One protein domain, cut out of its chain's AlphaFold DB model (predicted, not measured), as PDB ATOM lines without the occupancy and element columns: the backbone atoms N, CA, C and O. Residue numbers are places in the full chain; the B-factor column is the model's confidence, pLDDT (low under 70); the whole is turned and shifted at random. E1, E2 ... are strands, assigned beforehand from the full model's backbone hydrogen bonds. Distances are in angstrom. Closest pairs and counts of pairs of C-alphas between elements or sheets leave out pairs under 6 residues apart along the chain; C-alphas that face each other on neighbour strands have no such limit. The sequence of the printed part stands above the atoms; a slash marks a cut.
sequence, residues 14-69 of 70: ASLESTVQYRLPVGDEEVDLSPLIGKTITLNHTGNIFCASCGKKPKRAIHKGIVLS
ATOM      1  N   ALA A  14      41.665 -32.328  46.045       89.06
ATOM      2  CA  ALA A  14      42.947 -32.002  46.646       89.06
ATOM      3  C   ALA A  14      42.744 -31.860  48.154       89.06
ATOM      4  O   ALA A  14      41.850 -31.128  48.581       89.06
ATOM      5  N   SER A  15      43.542 -32.577  48.941       90.06
ATOM      6  CA  SER A  15      43.563 -32.461  50.399       90.06
ATOM      7  C   SER A  15      44.914 -31.911  50.829       90.06
ATOM      8  O   SER A  15      45.953 -32.455  50.454       90.06
ATOM      9  N   LEU A  16      44.902 -30.815  51.586       87.88
ATOM     10  CA  LEU A  16      46.108 -30.223  52.147       87.88
ATOM     11  C   LEU A  16      46.328 -30.794  53.550       87.88
ATOM     12  O   LEU A  16      45.633 -30.413  54.487       87.88
ATOM     13  N   GLU A  17      47.297 -31.699  53.673       85.62
ATOM     14  CA  GLU A  17      47.861 -32.117  54.961       85.62
ATOM     15  C   GLU A  17      49.298 -31.576  55.081       85.62
ATOM     16  O   GLU A  17      49.514 -30.377  54.921       85.62
ATOM     17  N   SER A  18      50.301 -32.425  55.309       85.94
ATOM     18  CA  SER A  18      51.723 -32.044  55.273       85.94
ATOM     19  C   SER A  18      52.255 -31.836  53.848       85.94
ATOM     20  O   SER A  18      53.205 -31.091  53.624       85.94
ATOM     21  N   THR A  19      51.652 -32.499  52.865       84.81
ATOM     22  CA  THR A  19      51.911 -32.355  51.428       84.81
ATOM     23  C   THR A  19      50.570 -32.461  50.715       84.81
ATOM     24  O   THR A  19      49.700 -33.219  51.147       84.81
ATOM     25  N   VAL A  20      50.366 -31.676  49.653       87.56
ATOM     26  CA  VAL A  20      49.094 -31.682  48.918       87.56
ATOM     27  C   VAL A  20      48.890 -33.051  48.277       87.56
ATOM     28  O   VAL A  20      49.657 -33.446  47.401       87.56
ATOM     29  N   GLN A  21      47.843 -33.753  48.704       89.81
ATOM     30  CA  GLN A  21      47.440 -35.021  48.112       89.81
ATOM     31  C   GLN A  21      46.397 -34.764  47.031       89.81
ATOM     32  O   GLN A  21      45.334 -34.203  47.309       89.81
ATOM     33  N   TYR A  22      46.690 -35.189  45.807       90.19
ATOM     34  CA  TYR A  22      45.784 -35.078  44.670       90.19
ATOM     35  C   TYR A  22      45.163 -36.432  44.384       90.19
ATOM     36  O   TYR A  22      45.871 -37.411  44.182       90.19
ATOM     37  N   ARG A  23      43.837 -36.487  44.322       89.94
ATOM     38  CA  ARG A  23      43.087 -37.705  44.024       89.94
ATOM     39  C   ARG A  23      42.088 -37.437  42.914       89.94
ATOM     40  O   ARG A  23      41.364 -36.440  42.935       89.94
ATOM     41  N   LEU A  24      42.076 -38.313  41.919       89.00
ATOM     42  CA  LEU A  24      41.219 -38.212  40.748       89.00
ATOM     43  C   LEU A  24      40.178 -39.332  40.789       89.00
ATOM     44  O   LEU A  24      40.522 -40.483  40.518       89.00
ATOM     45  N   PRO A  25      38.912 -39.022  41.115       88.00
ATOM     46  CA  PRO A  25      37.857 -40.021  41.098       88.00
ATOM     47  C   PRO A  25      37.456 -40.335  39.650       88.00
ATOM     48  O   PRO A  25      37.120 -39.430  38.875       88.00
ATOM     49  N   VAL A  26      37.488 -41.617  39.298       87.69
ATOM     50  CA  VAL A  26      37.169 -42.170  37.980       87.69
ATOM     51  C   VAL A  26      36.147 -43.294  38.170       87.69
ATOM     52  O   VAL A  26      36.495 -44.438  38.439       87.69
ATOM     53  N   GLY A  27      34.862 -42.969  38.019       83.00
ATOM     54  CA  GLY A  27      33.772 -43.905  38.311       83.00
ATOM     55  C   GLY A  27      33.728 -44.264  39.795       83.00
ATOM     56  O   GLY A  27      33.563 -43.376  40.629       83.00
ATOM     57  N   ASP A  28      33.874 -45.554  40.092       81.81
ATOM     58  CA  ASP A  28      33.921 -46.098  41.455       81.81
ATOM     59  C   ASP A  28      35.351 -46.170  42.024       81.81
ATOM     60  O   ASP A  28      35.536 -46.446  43.207       81.81
ATOM     61  N   GLU A  29      36.367 -45.904  41.198       84.94
ATOM     62  CA  GLU A  29      37.771 -45.917  41.603       84.94
ATOM     63  C   GLU A  29      38.276 -44.500  41.903       84.94
ATOM     64  O   GLU A  29      37.848 -43.514  41.301       84.94
ATOM     65  N   GLU A  30      39.231 -44.384  42.824       86.69
ATOM     66  CA  GLU A  30      39.917 -43.126  43.118       86.69
ATOM     67  C   GLU A  30      41.418 -43.306  42.883       86.69
ATOM     68  O   GLU A  30      42.079 -44.089  43.560       86.69
ATOM     69  N   VAL A  31      41.955 -42.590  41.892       88.31
ATOM     70  CA  VAL A  31      43.368 -42.674  41.513       88.31
ATOM     71  C   VAL A  31      44.159 -41.643  42.306       88.31
ATOM     72  O   VAL A  31      43.915 -40.441  42.175       88.31
ATOM     73  N   ASP A  32      45.134 -42.092  43.095       89.19
ATOM     74  CA  ASP A  32      46.075 -41.189  43.757       89.19
ATOM     75  C   ASP A  32      47.082 -40.633  42.739       89.19
ATOM     76  O   ASP A  32      47.892 -41.356  42.154       89.19
ATOM     77  N   LEU A  33      47.004 -39.323  42.507       88.00
ATOM     78  CA  LEU A  33      47.889 -38.586  41.611       88.00
ATOM     79  C   LEU A  33      49.148 -38.089  42.321       88.00
ATOM     80  O   LEU A  33      50.121 -37.770  41.646       88.00
ATOM     81  N   SER A  34      49.160 -38.036  43.654       87.62
ATOM     82  CA  SER A  34      50.301 -37.575  44.453       87.62
ATOM     83  C   SER A  34      51.618 -38.300  44.109       87.62
ATOM     84  O   SER A  34      52.612 -37.618  43.859       87.62
ATOM     85  N   PRO A  35      51.666 -39.648  43.986       86.81
ATOM     86  CA  PRO A  35      52.881 -40.363  43.569       86.81
ATOM     87  C   PRO A  35      53.148 -40.300  42.055       86.81
ATOM     88  O   PRO A  35      54.202 -40.731  41.580       86.81
ATOM     89  N   LEU A  36      52.185 -39.798  41.278       84.50
ATOM     90  CA  LEU A  36      52.272 -39.652  39.826       84.50
ATOM     91  C   LEU A  36      52.687 -38.235  39.407       84.50
ATOM     92  O   LEU A  36      52.842 -37.979  38.213       84.50
ATOM     93  N   ILE A  37      52.913 -37.323  40.359       85.12
ATOM     94  CA  ILE A  37      53.439 -35.985  40.075       85.12
ATOM     95  C   ILE A  37      54.797 -36.119  39.370       85.12
ATOM     96  O   ILE A  37      55.707 -36.792  39.848       85.12
ATOM     97  N   GLY A  38      54.919 -35.493  38.197       86.38
ATOM     98  CA  GLY A  38      56.102 -35.589  37.335       86.38
ATOM     99  C   GLY A  38      56.096 -36.773  36.358       86.38
ATOM    100  O   GLY A  38      57.017 -36.893  35.553       86.38
ATOM    101  N   LYS A  39      55.064 -37.629  36.377       86.56
ATOM    102  CA  LYS A  39      54.844 -38.678  35.370       86.56
ATOM    103  C   LYS A  39      53.773 -38.243  34.370       86.56
ATOM    104  O   LYS A  39      52.787 -37.602  34.724       86.56
ATOM    105  N   THR A  40      53.939 -38.637  33.110       84.88
ATOM    106  CA  THR A  40      52.933 -38.407  32.067       84.88
ATOM    107  C   THR A  40      51.812 -39.434  32.192       84.88
ATOM    108  O   THR A  40      52.057 -40.637  32.088       84.88
ATOM    109  N   ILE A  41      50.581 -38.964  32.388       83.88
ATOM    110  CA  ILE A  41      49.371 -39.792  32.357       83.88
ATOM    111  C   ILE A  41      48.579 -39.504  31.080       83.88
ATOM    112  O   ILE A  41      48.440 -38.353  30.671       83.88
ATOM    113  N   THR A  42      48.047 -40.553  30.456       83.94
ATOM    114  CA  THR A  42      47.218 -40.434  29.251       83.94
ATOM    115  C   THR A  42      45.771 -40.732  29.606       83.94
ATOM    116  O   THR A  42      45.455 -41.822  30.079       83.94
ATOM    117  N   LEU A  43      44.887 -39.771  29.352       81.50
ATOM    118  CA  LEU A  43      43.446 -39.930  29.510       81.50
ATOM    119  C   LEU A  43      42.831 -40.237  28.145       81.50
ATOM    120  O   LEU A  43      42.832 -39.391  27.253       81.50
ATOM    121  N   ASN A  44      42.287 -41.442  27.993       82.06
ATOM    122  CA  ASN A  44      41.550 -41.830  26.795       82.06
ATOM    123  C   ASN A  44      40.054 -41.636  27.036       82.06
ATOM    124  O   ASN A  44      39.462 -42.302  27.885       82.06
ATOM    125  N   HIS A  45      39.434 -40.724  26.286       78.81
ATOM    126  CA  HIS A  45      37.985 -40.574  26.319       78.81
ATOM    127  C   HIS A  45      37.341 -41.761  25.592       78.81
ATOM    128  O   HIS A  45      37.719 -42.102  24.476       78.81
ATOM    129  N   THR A  46      36.345 -42.392  26.209       78.12
ATOM    130  CA  THR A  46      35.651 -43.547  25.609       78.12
ATOM    131  C   THR A  46      34.510 -43.140  24.669       78.12
ATOM    132  O   THR A  46      33.806 -43.999  24.153       78.12
ATOM    133  N   GLY A  47      34.269 -41.836  24.485       72.94
ATOM    134  CA  GLY A  47      33.134 -41.302  23.715       72.94
ATOM    135  C   GLY A  47      31.780 -41.428  24.427       72.94
ATOM    136  O   GLY A  47      30.758 -40.987  23.909       72.94
ATOM    137  N   ASN A  48      31.758 -42.002  25.631       70.56
ATOM    138  CA  ASN A  48      30.553 -42.112  26.437       70.56
ATOM    139  C   ASN A  48      30.320 -40.827  27.233       70.56
ATOM    140  O   ASN A  48      31.191 -40.363  27.966       70.56
ATOM    141  N   ILE A  49      29.110 -40.286  27.120       70.81
ATOM    142  CA  ILE A  49      28.657 -39.168  27.944       70.81
ATOM    143  C   ILE A  49      28.020 -39.757  29.203       70.81
ATOM    144  O   ILE A  49      27.177 -40.648  29.109       70.81
ATOM    145  N   PHE A  50      28.414 -39.262  30.374       71.56
ATOM    146  CA  PHE A  50      27.835 -39.621  31.669       71.56
ATOM    147  C   PHE A  50      27.417 -38.353  32.411       71.56
ATOM    148  O   PHE A  50      28.021 -37.293  32.247       71.56
ATOM    149  N   CYS A  51      26.359 -38.437  33.214       66.25
ATOM    150  CA  CYS A  51      25.903 -37.293  33.996       66.25
ATOM    151  C   CYS A  51      26.863 -37.018  35.163       66.25
ATOM    152  O   CYS A  51      27.024 -37.871  36.035       66.25
ATOM    153  N   ALA A  52      27.424 -35.807  35.242       64.06
ATOM    154  CA  ALA A  52      28.315 -35.393  36.334       64.06
ATOM    155  C   ALA A  52      27.643 -35.390  37.723       64.06
ATOM    156  O   ALA A  52      28.333 -35.421  38.735       64.06
ATOM    157  N   SER A  53      26.305 -35.355  37.782       61.09
ATOM    158  CA  SER A  53      25.553 -35.343  39.044       61.09
ATOM    159  C   SER A  53      25.140 -36.731  39.539       61.09
ATOM    160  O   SER A  53      24.910 -36.885  40.733       61.09
ATOM    161  N   CYS A  54      24.977 -37.723  38.655       64.25
ATOM    162  CA  CYS A  54      24.461 -39.044  39.043       64.25
ATOM    163  C   CYS A  54      25.269 -40.234  38.511       64.25
ATOM    164  O   CYS A  54      24.893 -41.371  38.776       64.25
ATOM    165  N   GLY A  55      26.333 -40.007  37.732       61.16
ATOM    166  CA  GLY A  55      27.215 -41.049  37.189       61.16
ATOM    167  C   GLY A  55      26.570 -41.974  36.149       61.16
ATOM    168  O   GLY A  55      27.251 -42.786  35.532       61.16
ATOM    169  N   LYS A  56      25.258 -41.854  35.916       64.69
ATOM    170  CA  LYS A  56      24.516 -42.698  34.976       64.69
ATOM    171  C   LYS A  56      24.679 -42.192  33.550       64.69
ATOM    172  O   LYS A  56      24.727 -40.983  33.307       64.69
ATOM    173  N   LYS A  57      24.711 -43.132  32.599       61.84
ATOM    174  CA  LYS A  57      24.660 -42.831  31.166       61.84
ATOM    175  C   LYS A  57      23.306 -42.174  30.883       61.84
ATOM    176  O   LYS A  57      22.272 -42.825  31.064       61.84
ATOM    177  N   PRO A  58      23.264 -40.886  30.521       58.22
ATOM    178  CA  PRO A  58      22.007 -40.243  30.240       58.22
ATOM    179  C   PRO A  58      21.486 -40.802  28.911       58.22
ATOM    180  O   PRO A  58      22.228 -40.918  27.939       58.22
ATOM    181  N   LYS A  59      20.190 -41.139  28.850       57.06
ATOM    182  CA  LYS A  59      19.520 -41.527  27.592       57.06
ATOM    183  C   LYS A  59      19.514 -40.389  26.552       57.06
ATOM    184  O   LYS A  59      19.155 -40.619  25.406       57.06
ATOM    185  N   ARG A  60      19.862 -39.166  26.967       50.53
ATOM    186  CA  ARG A  60      19.931 -37.932  26.176       50.53
ATOM    187  C   ARG A  60      20.978 -37.015  26.802       50.53
ATOM    188  O   ARG A  60      20.865 -36.705  27.985       50.53
ATOM    189  N   ALA A  61      22.002 -36.613  26.058       49.69
ATOM    190  CA  ALA A  61      23.048 -35.740  26.585       49.69
ATOM    191  C   ALA A  61      22.518 -34.301  26.657       49.69
ATOM    192  O   ALA A  61      22.056 -33.769  25.656       49.69
ATOM    193  N   ILE A  62      22.544 -33.669  27.831       52.44
ATOM    194  CA  ILE A  62      22.062 -32.289  27.991       52.44
ATOM    195  C   ILE A  62      23.253 -31.405  28.348       52.44
ATOM    196  O   ILE A  62      23.835 -31.547  29.421       52.44
ATOM    197  N   HIS A  63      23.614 -30.490  27.450       48.78
ATOM    198  CA  HIS A  63      24.655 -29.484  27.664       48.78
ATOM    199  C   HIS A  63      24.012 -28.094  27.637       48.78
ATOM    200  O   HIS A  63      23.440 -27.707  26.624       48.78
ATOM    201  N   LYS A  64      24.093 -27.342  28.748       41.03
ATOM    202  CA  LYS A  64      23.643 -25.933  28.858       41.03
ATOM    203  C   LYS A  64      22.267 -25.645  28.212       41.03
ATOM    204  O   LYS A  64      22.120 -24.686  27.467       41.03
ATOM    205  N   GLY A  65      21.264 -26.484  28.480       45.84
ATOM    206  CA  GLY A  65      19.901 -26.285  27.962       45.84
ATOM    207  C   GLY A  65      19.632 -26.834  26.555       45.84
ATOM    208  O   GLY A  65      18.497 -26.753  26.101       45.84
ATOM    209  N   ILE A  66      20.610 -27.451  25.886       45.62
ATOM    210  CA  ILE A  66      20.383 -28.183  24.634       45.62
ATOM    211  C   ILE A  66      20.323 -29.677  24.926       45.62
ATOM    212  O   ILE A  66      21.285 -30.281  25.408       45.62
ATOM    213  N   VAL A  67      19.163 -30.262  24.631       41.59
ATOM    214  CA  VAL A  67      18.925 -31.705  24.618       41.59
ATOM    215  C   VAL A  67      19.514 -32.255  23.321       41.59
ATOM    216  O   VAL A  67      18.907 -32.137  22.263       41.59
ATOM    217  N   LEU A  68      20.693 -32.866  23.393       38.97
ATOM    218  CA  LEU A  68      21.195 -33.725  22.325       38.97
ATOM    219  C   LEU A  68      20.473 -35.071  22.453       38.97
ATOM    220  O   LEU A  68      20.870 -35.964  23.208       38.97
ATOM    221  N   SER A  69      19.341 -35.172  21.760       38.91
ATOM    222  CA  SER A  69      18.781 -36.448  21.326       38.91
ATOM    223  C   SER A  69      19.715 -37.059  20.292       38.91
ATOM    224  O   SER A  69      19.889 -36.487  19.218       38.91
TER     225      SER A  69
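Overview. This is residues 14 to 69 of the 70 residues of an uncharacterized protein of Vibrio maritimus (UniProt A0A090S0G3). This domain has little regular structure: a small meander sheet, E1 - E2 - E3, each strand the antiparallel neighbour of the one before, and, at the other end, a hairpin, E4 and E5, joined by a long loop. It is all strand, with 20 of 56 printed residues in strands E1 to E5 and no named helix. It is only just extended, close to loose, with radius of gyration of the C-alphas 15.5 A and spans 46 by 23 by 20 A.

Along the chain. E2, residues 20 to 26, is 19.3 A long. E1, residues 14 to 16, begins at C-alpha (42.947, -32.002, 46.646). E3 is residues 29 to 32, E4 61 to 63. E5, residues 66 to 68, ends at C-alpha (21.195, -33.725, 22.325).

Arrangement. E2 pairs staggered, residues 20 to 22 with E1 and 23 to 26 with E3. Within hydrogen-bond range are N 15 and O 21, 2.9 A, N 24 and O 31, 2.8 A, and, across E4 and E5, N 68 and O 61, 2.8 A. E3 and E4 are apart.

Size, cuts and confidence. The link E3 to E4 is long, and its residues 42 to 47 stand free. Residues 51 to 69 have pLDDT under 70.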